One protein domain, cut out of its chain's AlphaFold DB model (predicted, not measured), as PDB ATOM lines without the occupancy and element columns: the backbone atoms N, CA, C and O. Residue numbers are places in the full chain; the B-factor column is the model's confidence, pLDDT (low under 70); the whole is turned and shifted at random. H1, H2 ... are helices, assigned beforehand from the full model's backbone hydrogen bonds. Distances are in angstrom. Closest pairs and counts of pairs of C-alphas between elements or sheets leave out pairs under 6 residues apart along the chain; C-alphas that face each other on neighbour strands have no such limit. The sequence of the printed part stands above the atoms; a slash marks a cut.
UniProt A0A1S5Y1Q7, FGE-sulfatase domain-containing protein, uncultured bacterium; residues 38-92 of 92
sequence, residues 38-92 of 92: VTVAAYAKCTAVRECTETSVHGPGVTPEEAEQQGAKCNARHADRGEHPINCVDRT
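What this domain is: This is residues 38 to 92 of the 92 residues of the protein "FGE-sulfatase domain-containing protein" of uncultured bacterium (UniProt A0A1S5Y1Q7). This domain has little regular structure: two short helices, H1 and H2, stand at opposite ends of a small body made largely of loops. One loop, residues 49 to 63, crosses the middle from H1 to H2; the other, residues 70 to 92, folds back towards H1's end and then turns inward. The printed part has 55 residues, with H1 then H2 and no named strand; the class is all helix, though 15 residues are in named elements. It is compact and rounded, with a radius of gyration of the C-alphas of 11.2 A and spans of 29 by 24 by 14 A.

How they stand to each other: Start at H1, residues 40 to 48, where 3 of 5 O i to N i+4 pairs are within hydrogen-bond range. H2, residues 64 to 69, has every such pair within range. H1 and H2 are apart.

Where its parts are: Find C-alpha 40 at (168.733, 312.461, 147.052); H1 runs 12.0 A from there to C-alpha 48. H2 runs 8.7 A, ending at C-alpha 69 at (161.640, 293.770, 144.394).

The domain as a whole: The C-alphas farthest apart, of Gly 61 and Glu 83, are 30.5 A apart. The printed part has no cut; H1 to H2 is a long link. Only residue 92 has pLDDT under 70.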
ATOM      1  N   VAL A  38     173.912 313.154 152.947       97.62
ATOM      2  CA  VAL A  38     173.799 313.622 151.558       97.62
ATOM      3  C   VAL A  38     172.373 313.379 151.074       97.62
ATOM      4  O   VAL A  38     171.852 312.275 151.227       97.62
ATOM      5  N   THR A  39     171.730 314.388 150.487       98.44
ATOM      6  CA  THR A  39     170.340 314.259 150.035       98.44
ATOM      7  C   THR A  39     170.231 313.551 148.687       98.44
ATOM      8  O   THR A  39     171.178 313.544 147.894       98.44
ATOM      9  N   VAL A  40     169.048 313.009 148.382       98.50
ATOM     10  CA  VAL A  40     168.733 312.461 147.052       98.50
ATOM     11  C   VAL A  40     169.021 313.486 145.953       98.50
ATOM     12  O   VAL A  40     169.696 313.167 144.976       98.50
ATOM     13  N   ALA A  41     168.575 314.731 146.128       98.25
ATOM     14  CA  ALA A  41     168.776 315.794 145.148       98.25
ATOM     15  C   ALA A  41     170.258 316.170 144.969       98.25
ATOM     16  O   ALA A  41     170.674 316.533 143.867       98.25
ATOM     17  N   ALA A  42     171.067 316.096 146.029       97.75
ATOM     18  CA  ALA A  42     172.503 316.335 145.940       97.75
ATOM     19  C   ALA A  42     173.221 315.190 145.208       97.75
ATOM     20  O   ALA A  42     173.999 315.455 144.292       97.75
ATOM     21  N   TYR A  43     172.918 313.934 145.549       97.44
ATOM     22  CA  TYR A  43     173.529 312.765 144.910       97.44
ATOM     23  C   TYR A  43     173.144 312.640 143.428       97.44
ATOM     24  O   TYR A  43     174.002 312.362 142.593       97.44
ATOM     25  N   ALA A  44     171.894 312.957 143.070       97.00
ATOM     26  CA  ALA A  44     171.427 312.951 141.680       97.00
ATOM     27  C   ALA A  44     172.231 313.895 140.764       97.00
ATOM     28  O   ALA A  44     172.393 313.628 139.575       97.00
ATOM     29  N   LYS A  45     172.786 314.993 141.301       97.69
ATOM     30  CA  LYS A  45     173.689 315.870 140.534       97.69
ATOM     31  C   LYS A  45     174.997 315.161 140.181       97.69
ATOM     32  O   LYS A  45     175.525 315.402 139.104       97.69
ATOM     33  N   CYS A  46     175.499 314.299 141.065       96.38
ATOM     34  CA  CYS A  46     176.711 313.512 140.842       96.38
ATOM     35  C   CYS A  46     176.486 312.381 139.825       96.38
ATOM     36  O   CYS A  46     177.310 312.180 138.930       96.38
ATOM     37  N   THR A  47     175.352 311.677 139.903       95.50
ATOM     38  CA  THR A  47     175.016 310.622 138.929       95.50
ATOM     39  C   THR A  47     174.731 311.198 137.541       95.50
ATOM     40  O   THR A  47     175.187 310.643 136.545       95.50
ATOM     41  N   ALA A  48     174.097 312.374 137.454       96.62
ATOM     42  CA  ALA A  48     173.843 313.062 136.184       96.62
ATOM     43  C   ALA A  48     175.125 313.395 135.399       96.62
ATOM     44  O   ALA A  48     175.109 313.406 134.167       96.62
ATOM     45  N   VAL A  49     176.239 313.639 136.098       97.19
ATOM     46  CA  VAL A  49     177.567 313.836 135.486       97.19
ATOM     47  C   VAL A  49     178.404 312.554 135.431       97.19
ATOM     48  O   VAL A  49     179.529 312.586 134.950       97.19
ATOM     49  N   ARG A  50     177.830 311.414 135.842       93.75
ATOM     50  CA  ARG A  50     178.426 310.066 135.810       93.75
ATOM     51  C   ARG A  50     179.671 309.900 136.688       93.75
ATOM     52  O   ARG A  50     180.462 308.995 136.454       93.75
ATOM     53  N   GLU A  51     179.806 310.742 137.710       93.88
ATOM     54  CA  GLU A  51     180.873 310.664 138.721       93.88
ATOM     55  C   GLU A  51     180.469 309.781 139.918       93.88
ATOM     56  O   GLU A  51     181.312 309.383 140.717       93.88
ATOM     57  N   CYS A  52     179.177 309.452 140.040       93.94
ATOM     58  CA  CYS A  52     178.639 308.529 141.040       93.94
ATOM     59  C   CYS A  52     177.823 307.412 140.376       93.94
ATOM     60  O   CYS A  52     177.182 307.637 139.344       93.94
ATOM     61  N   THR A  53     177.794 306.229 140.996       93.25
ATOM     62  CA  THR A  53     176.967 305.096 140.555       93.25
ATOM     63  C   THR A  53     175.481 305.387 140.753       93.25
ATOM     64  O   THR A  53     175.078 305.972 141.763       93.25
ATOM     65  N   GLU A  54     174.650 304.937 139.814       92.62
ATOM     66  CA  GLU A  54     173.194 304.941 139.971       92.62
ATOM     67  C   GLU A  54     172.757 304.097 141.174       92.62
ATOM     68  O   GLU A  54     173.328 303.045 141.468       92.62
ATOM     69  N   THR A  55     171.712 304.540 141.870       94.06
ATOM     70  CA  THR A  55     171.270 303.859 143.089       94.06
ATOM     71  C   THR A  55     170.559 302.549 142.792       94.06
ATOM     72  O   THR A  55     169.629 302.502 141.983       94.06
ATOM     73  N   SER A  56     170.916 301.502 143.526       94.19
ATOM     74  CA  SER A  56     170.228 300.213 143.499       94.19
ATOM     75  C   SER A  56     170.445 299.463 144.808       94.19
ATOM     76  O   SER A  56     171.402 299.712 145.545       94.19
ATOM     77  N   VAL A  57     169.537 298.547 145.134       95.00
ATOM     78  CA  VAL A  57     169.781 297.593 146.219       95.00
ATOM     79  C   VAL A  57     170.960 296.713 145.808       95.00
ATOM     80  O   VAL A  57     170.950 296.128 144.730       95.00
ATOM     81  N   HIS A  58     171.968 296.625 146.667       90.94
ATOM     82  CA  HIS A  58     173.209 295.907 146.397       90.94
ATOM     83  C   HIS A  58     173.673 295.153 147.647       90.94
ATOM     84  O   HIS A  58     173.281 295.469 148.772       90.94
ATOM     85  N   GLY A  59     174.519 294.147 147.444       87.81
ATOM     86  CA  GLY A  59     175.117 293.361 148.517       87.81
ATOM     87  C   GLY A  59     175.577 291.981 148.037       87.81
ATOM     88  O   GLY A  59     175.190 291.545 146.950       87.81
ATOM     89  N   PRO A  60     176.400 291.272 148.828       89.31
ATOM     90  CA  PRO A  60     176.818 289.915 148.494       89.31
ATOM     91  C   PRO A  60     175.611 288.986 148.306       89.31
ATOM     92  O   PRO A  60     174.794 288.840 149.211       89.31
ATOM     93  N   GLY A  61     175.516 288.352 147.134       87.88
ATOM     94  CA  GLY A  61     174.464 287.379 146.820       87.88
ATOM     95  C   GLY A  61     173.113 287.972 146.411       87.88
ATOM     96  O   GLY A  61     172.200 287.199 146.153       87.88
ATOM     97  N   VAL A  62     172.983 289.300 146.314       91.62
ATOM     98  CA  VAL A  62     171.749 289.941 145.835       91.62
ATOM     99  C   VAL A  62     171.618 289.748 144.324       91.62
ATOM    100  O   VAL A  62     172.472 290.184 143.551       91.62
ATOM    101  N   THR A  63     170.535 289.105 143.899       95.00
ATOM    102  CA  THR A  63     170.180 288.955 142.484       95.00
ATOM    103  C   THR A  63     169.519 290.226 141.931       95.00
ATOM    104  O   THR A  63     168.940 291.007 142.691       95.00
ATOM    105  N   PRO A  64     169.529 290.442 140.601       92.75
ATOM    106  CA  PRO A  64     168.812 291.565 139.992       92.75
ATOM    107  C   PRO A  64     167.313 291.579 140.316       92.75
ATOM    108  O   PRO A  64     166.725 292.644 140.479       92.75
ATOM    109  N   GLU A  65     166.696 290.402 140.440       95.38
ATOM    110  CA  GLU A  65     165.281 290.281 140.792       95.38
ATOM    111  C   GLU A  65     165.018 290.753 142.228       95.38
ATOM    112  O   GLU A  65     164.129 291.572 142.458       95.38
ATOM    113  N   GLU A  66     165.825 290.305 143.191       93.75
ATOM    114  CA  GLU A  66     165.718 290.751 144.585       93.75
ATOM    115  C   GLU A  66     165.996 292.249 144.724       93.75
ATOM    116  O   GLU A  66     165.335 292.933 145.513       93.75
ATOM    117  N   ALA A  67     166.948 292.772 143.948       93.12
ATOM    118  CA  ALA A  67     167.247 294.193 143.929       93.12
ATOM    119  C   ALA A  67     166.047 295.016 143.439       93.12
ATOM    120  O   ALA A  67     165.717 296.043 144.037       93.12
ATOM    121  N   GLU A  68     165.358 294.544 142.399       93.44
ATOM    122  CA  GLU A  68     164.173 295.206 141.863       93.44
ATOM    123  C   GLU A  68     162.990 295.139 142.835       93.44
ATOM    124  O   GLU A  68     162.392 296.171 143.148       93.44
ATOM    125  N   GLN A  69     162.708 293.961 143.401       94.44
ATOM    126  CA  GLN A  69     161.640 293.770 144.394       94.44
ATOM    127  C   GLN A  69     161.805 294.694 145.609       94.44
ATOM    128  O   GLN A  69     160.827 295.151 146.205       94.44
ATOM    129  N   GLN A  70     163.050 294.988 145.984       93.69
ATOM    130  CA  GLN A  70     163.371 295.849 147.115       93.69
ATOM    131  C   GLN A  70     163.630 297.310 146.726       93.69
ATOM    132  O   GLN A  70     163.812 298.144 147.615       93.69
ATOM    133  N   GLY A  71     163.586 297.652 145.437       93.19
ATOM    134  CA  GLY A  71     163.900 298.987 144.933       93.19
ATOM    135  C   GLY A  71     163.017 300.087 145.523       93.19
ATOM    136  O   GLY A  71     163.481 301.206 145.731       93.19
ATOM    137  N   ALA A  72     161.774 299.769 145.897       94.75
ATOM    138  CA  ALA A  72     160.873 300.697 146.586       94.75
ATOM    139  C   ALA A  72     161.402 301.179 147.956       94.75
ATOM    140  O   ALA A  72     160.891 302.156 148.500       94.75
ATOM    141  N   LYS A  73     162.428 300.537 148.530       94.75
ATOM    142  CA  LYS A  73     163.102 301.000 149.756       94.75
ATOM    143  C   LYS A  73     164.142 302.097 149.486       94.75
ATOM    144  O   LYS A  73     164.590 302.747 150.431       94.75
ATOM    145  N   CYS A  74     164.528 302.309 148.230       97.19
ATOM    146  CA  CYS A  74     165.505 303.321 147.848       97.19
ATOM    147  C   CYS A  74     164.827 304.684 147.683       97.19
ATOM    148  O   CYS A  74     163.895 304.837 146.896       97.19
ATOM    149  N   ASN A  75     165.310 305.690 148.408       98.00
ATOM    150  CA  ASN A  75     164.738 307.032 148.453       98.00
ATOM    151  C   ASN A  75     164.739 307.713 147.083       98.00
ATOM    152  O   ASN A  75     163.784 308.413 146.770       98.00
ATOM    153  N   ALA A  76     165.730 307.430 146.234       96.62
ATOM    154  CA  ALA A  76     165.797 307.961 144.873       96.62
ATOM    155  C   ALA A  76     164.623 307.535 143.967       96.62
ATOM    156  O   ALA A  76     164.357 308.204 142.973       96.62
ATOM    157  N   ARG A  77     163.889 306.460 144.303       95.81
ATOM    158  CA  ARG A  77     162.700 306.028 143.542       95.81
ATOM    159  C   ARG A  77     161.430 306.816 143.884       95.81
ATOM    160  O   ARG A  77     160.394 306.582 143.264       95.81
ATOM    161  N   HIS A  78     161.490 307.731 144.850       96.69
ATOM    162  CA  HIS A  78     160.337 308.489 145.334       96.69
ATOM    163  C   HIS A  78     160.508 309.977 145.034       96.69
ATOM    164  O   HIS A  78     161.442 310.617 145.518       96.69
ATOM    165  N   ALA A  79     159.593 310.542 144.244       96.00
ATOM    166  CA  ALA A  79     159.676 311.932 143.789       96.00
ATOM    167  C   ALA A  79     159.568 312.962 144.930       96.00
ATOM    168  O   ALA A  79     160.074 314.075 144.808       96.00
ATOM    169  N   ASP A  80     158.935 312.598 146.046       97.81
ATOM    170  CA  ASP A  80     158.746 313.440 147.229       97.81
ATOM    171  C   ASP A  80     159.942 313.421 148.199       97.81
ATOM    172  O   ASP A  80     159.931 314.131 149.201       97.81
ATOM    173  N   ARG A  81     161.005 312.655 147.904       98.06
ATOM    174  CA  ARG A  81     162.141 312.433 148.818       98.06
ATOM    175  C   ARG A  81     163.425 313.178 148.455       98.06
ATOM    176  O   ARG A  81     164.498 312.791 148.906       98.06
ATOM    177  N   GLY A  82     163.335 314.264 147.689       98.00
ATOM    178  CA  GLY A  82     164.506 315.037 147.244       98.00
ATOM    179  C   GLY A  82     165.457 315.466 148.373       98.00
ATOM    180  O   GLY A  82     166.672 315.370 148.213       98.00
ATOM    181  N   GLU A  83     164.912 315.849 149.530       98.25
ATOM    182  CA  GLU A  83     165.682 316.290 150.708       98.25
ATOM    183  C   GLU A  83     165.954 315.168 151.725       98.25
ATOM    184  O   GLU A  83     166.581 315.397 152.758       98.25
ATOM    185  N   HIS A  84     165.495 313.944 151.455       98.38
ATOM    186  CA  HIS A  84     165.807 312.802 152.307       98.38
ATOM    187  C   HIS A  84     167.243 312.326 152.066       98.38
ATOM    188  O   HIS A  84     167.774 312.514 150.967       98.38
ATOM    189  N   PRO A  85     167.848 311.639 153.048       98.25
ATOM    190  CA  PRO A  85     169.133 310.978 152.874       98.25
ATOM    191  C   PRO A  85     169.124 310.026 151.681       98.25
ATOM    192  O   PRO A  85     168.201 309.220 151.525       98.25
ATOM    193  N   ILE A  86     170.157 310.079 150.849       98.06
ATOM    194  CA  ILE A  86     170.354 309.069 149.821       98.06
ATOM    195  C   ILE A  86     170.715 307.731 150.482       98.06
ATOM    196  O   ILE A  86     171.568 307.653 151.362       98.06
ATOM    197  N   ASN A  87     170.052 306.663 150.055       96.69
ATOM    198  CA  ASN A  87     170.361 305.283 150.421       96.69
ATOM    199  C   ASN A  87     170.453 304.434 149.143       96.69
ATOM    200  O   ASN A  87     170.207 304.938 148.047       96.69
ATOM    201  N   CYS A  88     170.801 303.151 149.276       95.88
ATOM    202  CA  CYS A  88     171.049 302.272 148.126       95.88
ATOM    203  C   CYS A  88     172.195 302.764 147.214       95.88
ATOM    204  O   CYS A  88     172.137 302.608 145.996       95.88
ATOM    205  N   VAL A  89     173.224 303.369 147.810       94.38
ATOM    206  CA  VAL A  89     174.469 303.778 147.140       94.38
ATOM    207  C   VAL A  89     175.563 302.774 147.453       94.38
ATOM    208  O   VAL A  89     175.685 302.360 148.606       94.38
ATOM    209  N   ASP A  90     176.326 302.357 146.450       86.94
ATOM    210  CA  ASP A  90     177.459 301.470 146.665       86.94
ATOM    211  C   ASP A  90     178.719 302.251 147.055       86.94
ATOM    212  O   ASP A  90     178.859 303.458 146.850       86.94
ATOM    213  N   ARG A  91     179.648 301.539 147.686       74.94
ATOM    214  CA  ARG A  91     181.030 301.974 147.837       74.94
ATOM    215  C   ARG A  91     181.782 301.204 146.762       74.94
ATOM    216  O   ARG A  91     182.153 300.067 147.031       74.94
ATOM    217  N   THR A  92     181.883 301.763 145.560       58.06
ATOM    218  CA  THR A  92     182.641 301.180 144.433       58.06
ATOM    219  C   THR A  92     183.935 300.497 144.868       58.06
ATOM    220  O   THR A  92     184.644 301.099 145.716       58.06
TER     221      THR A  92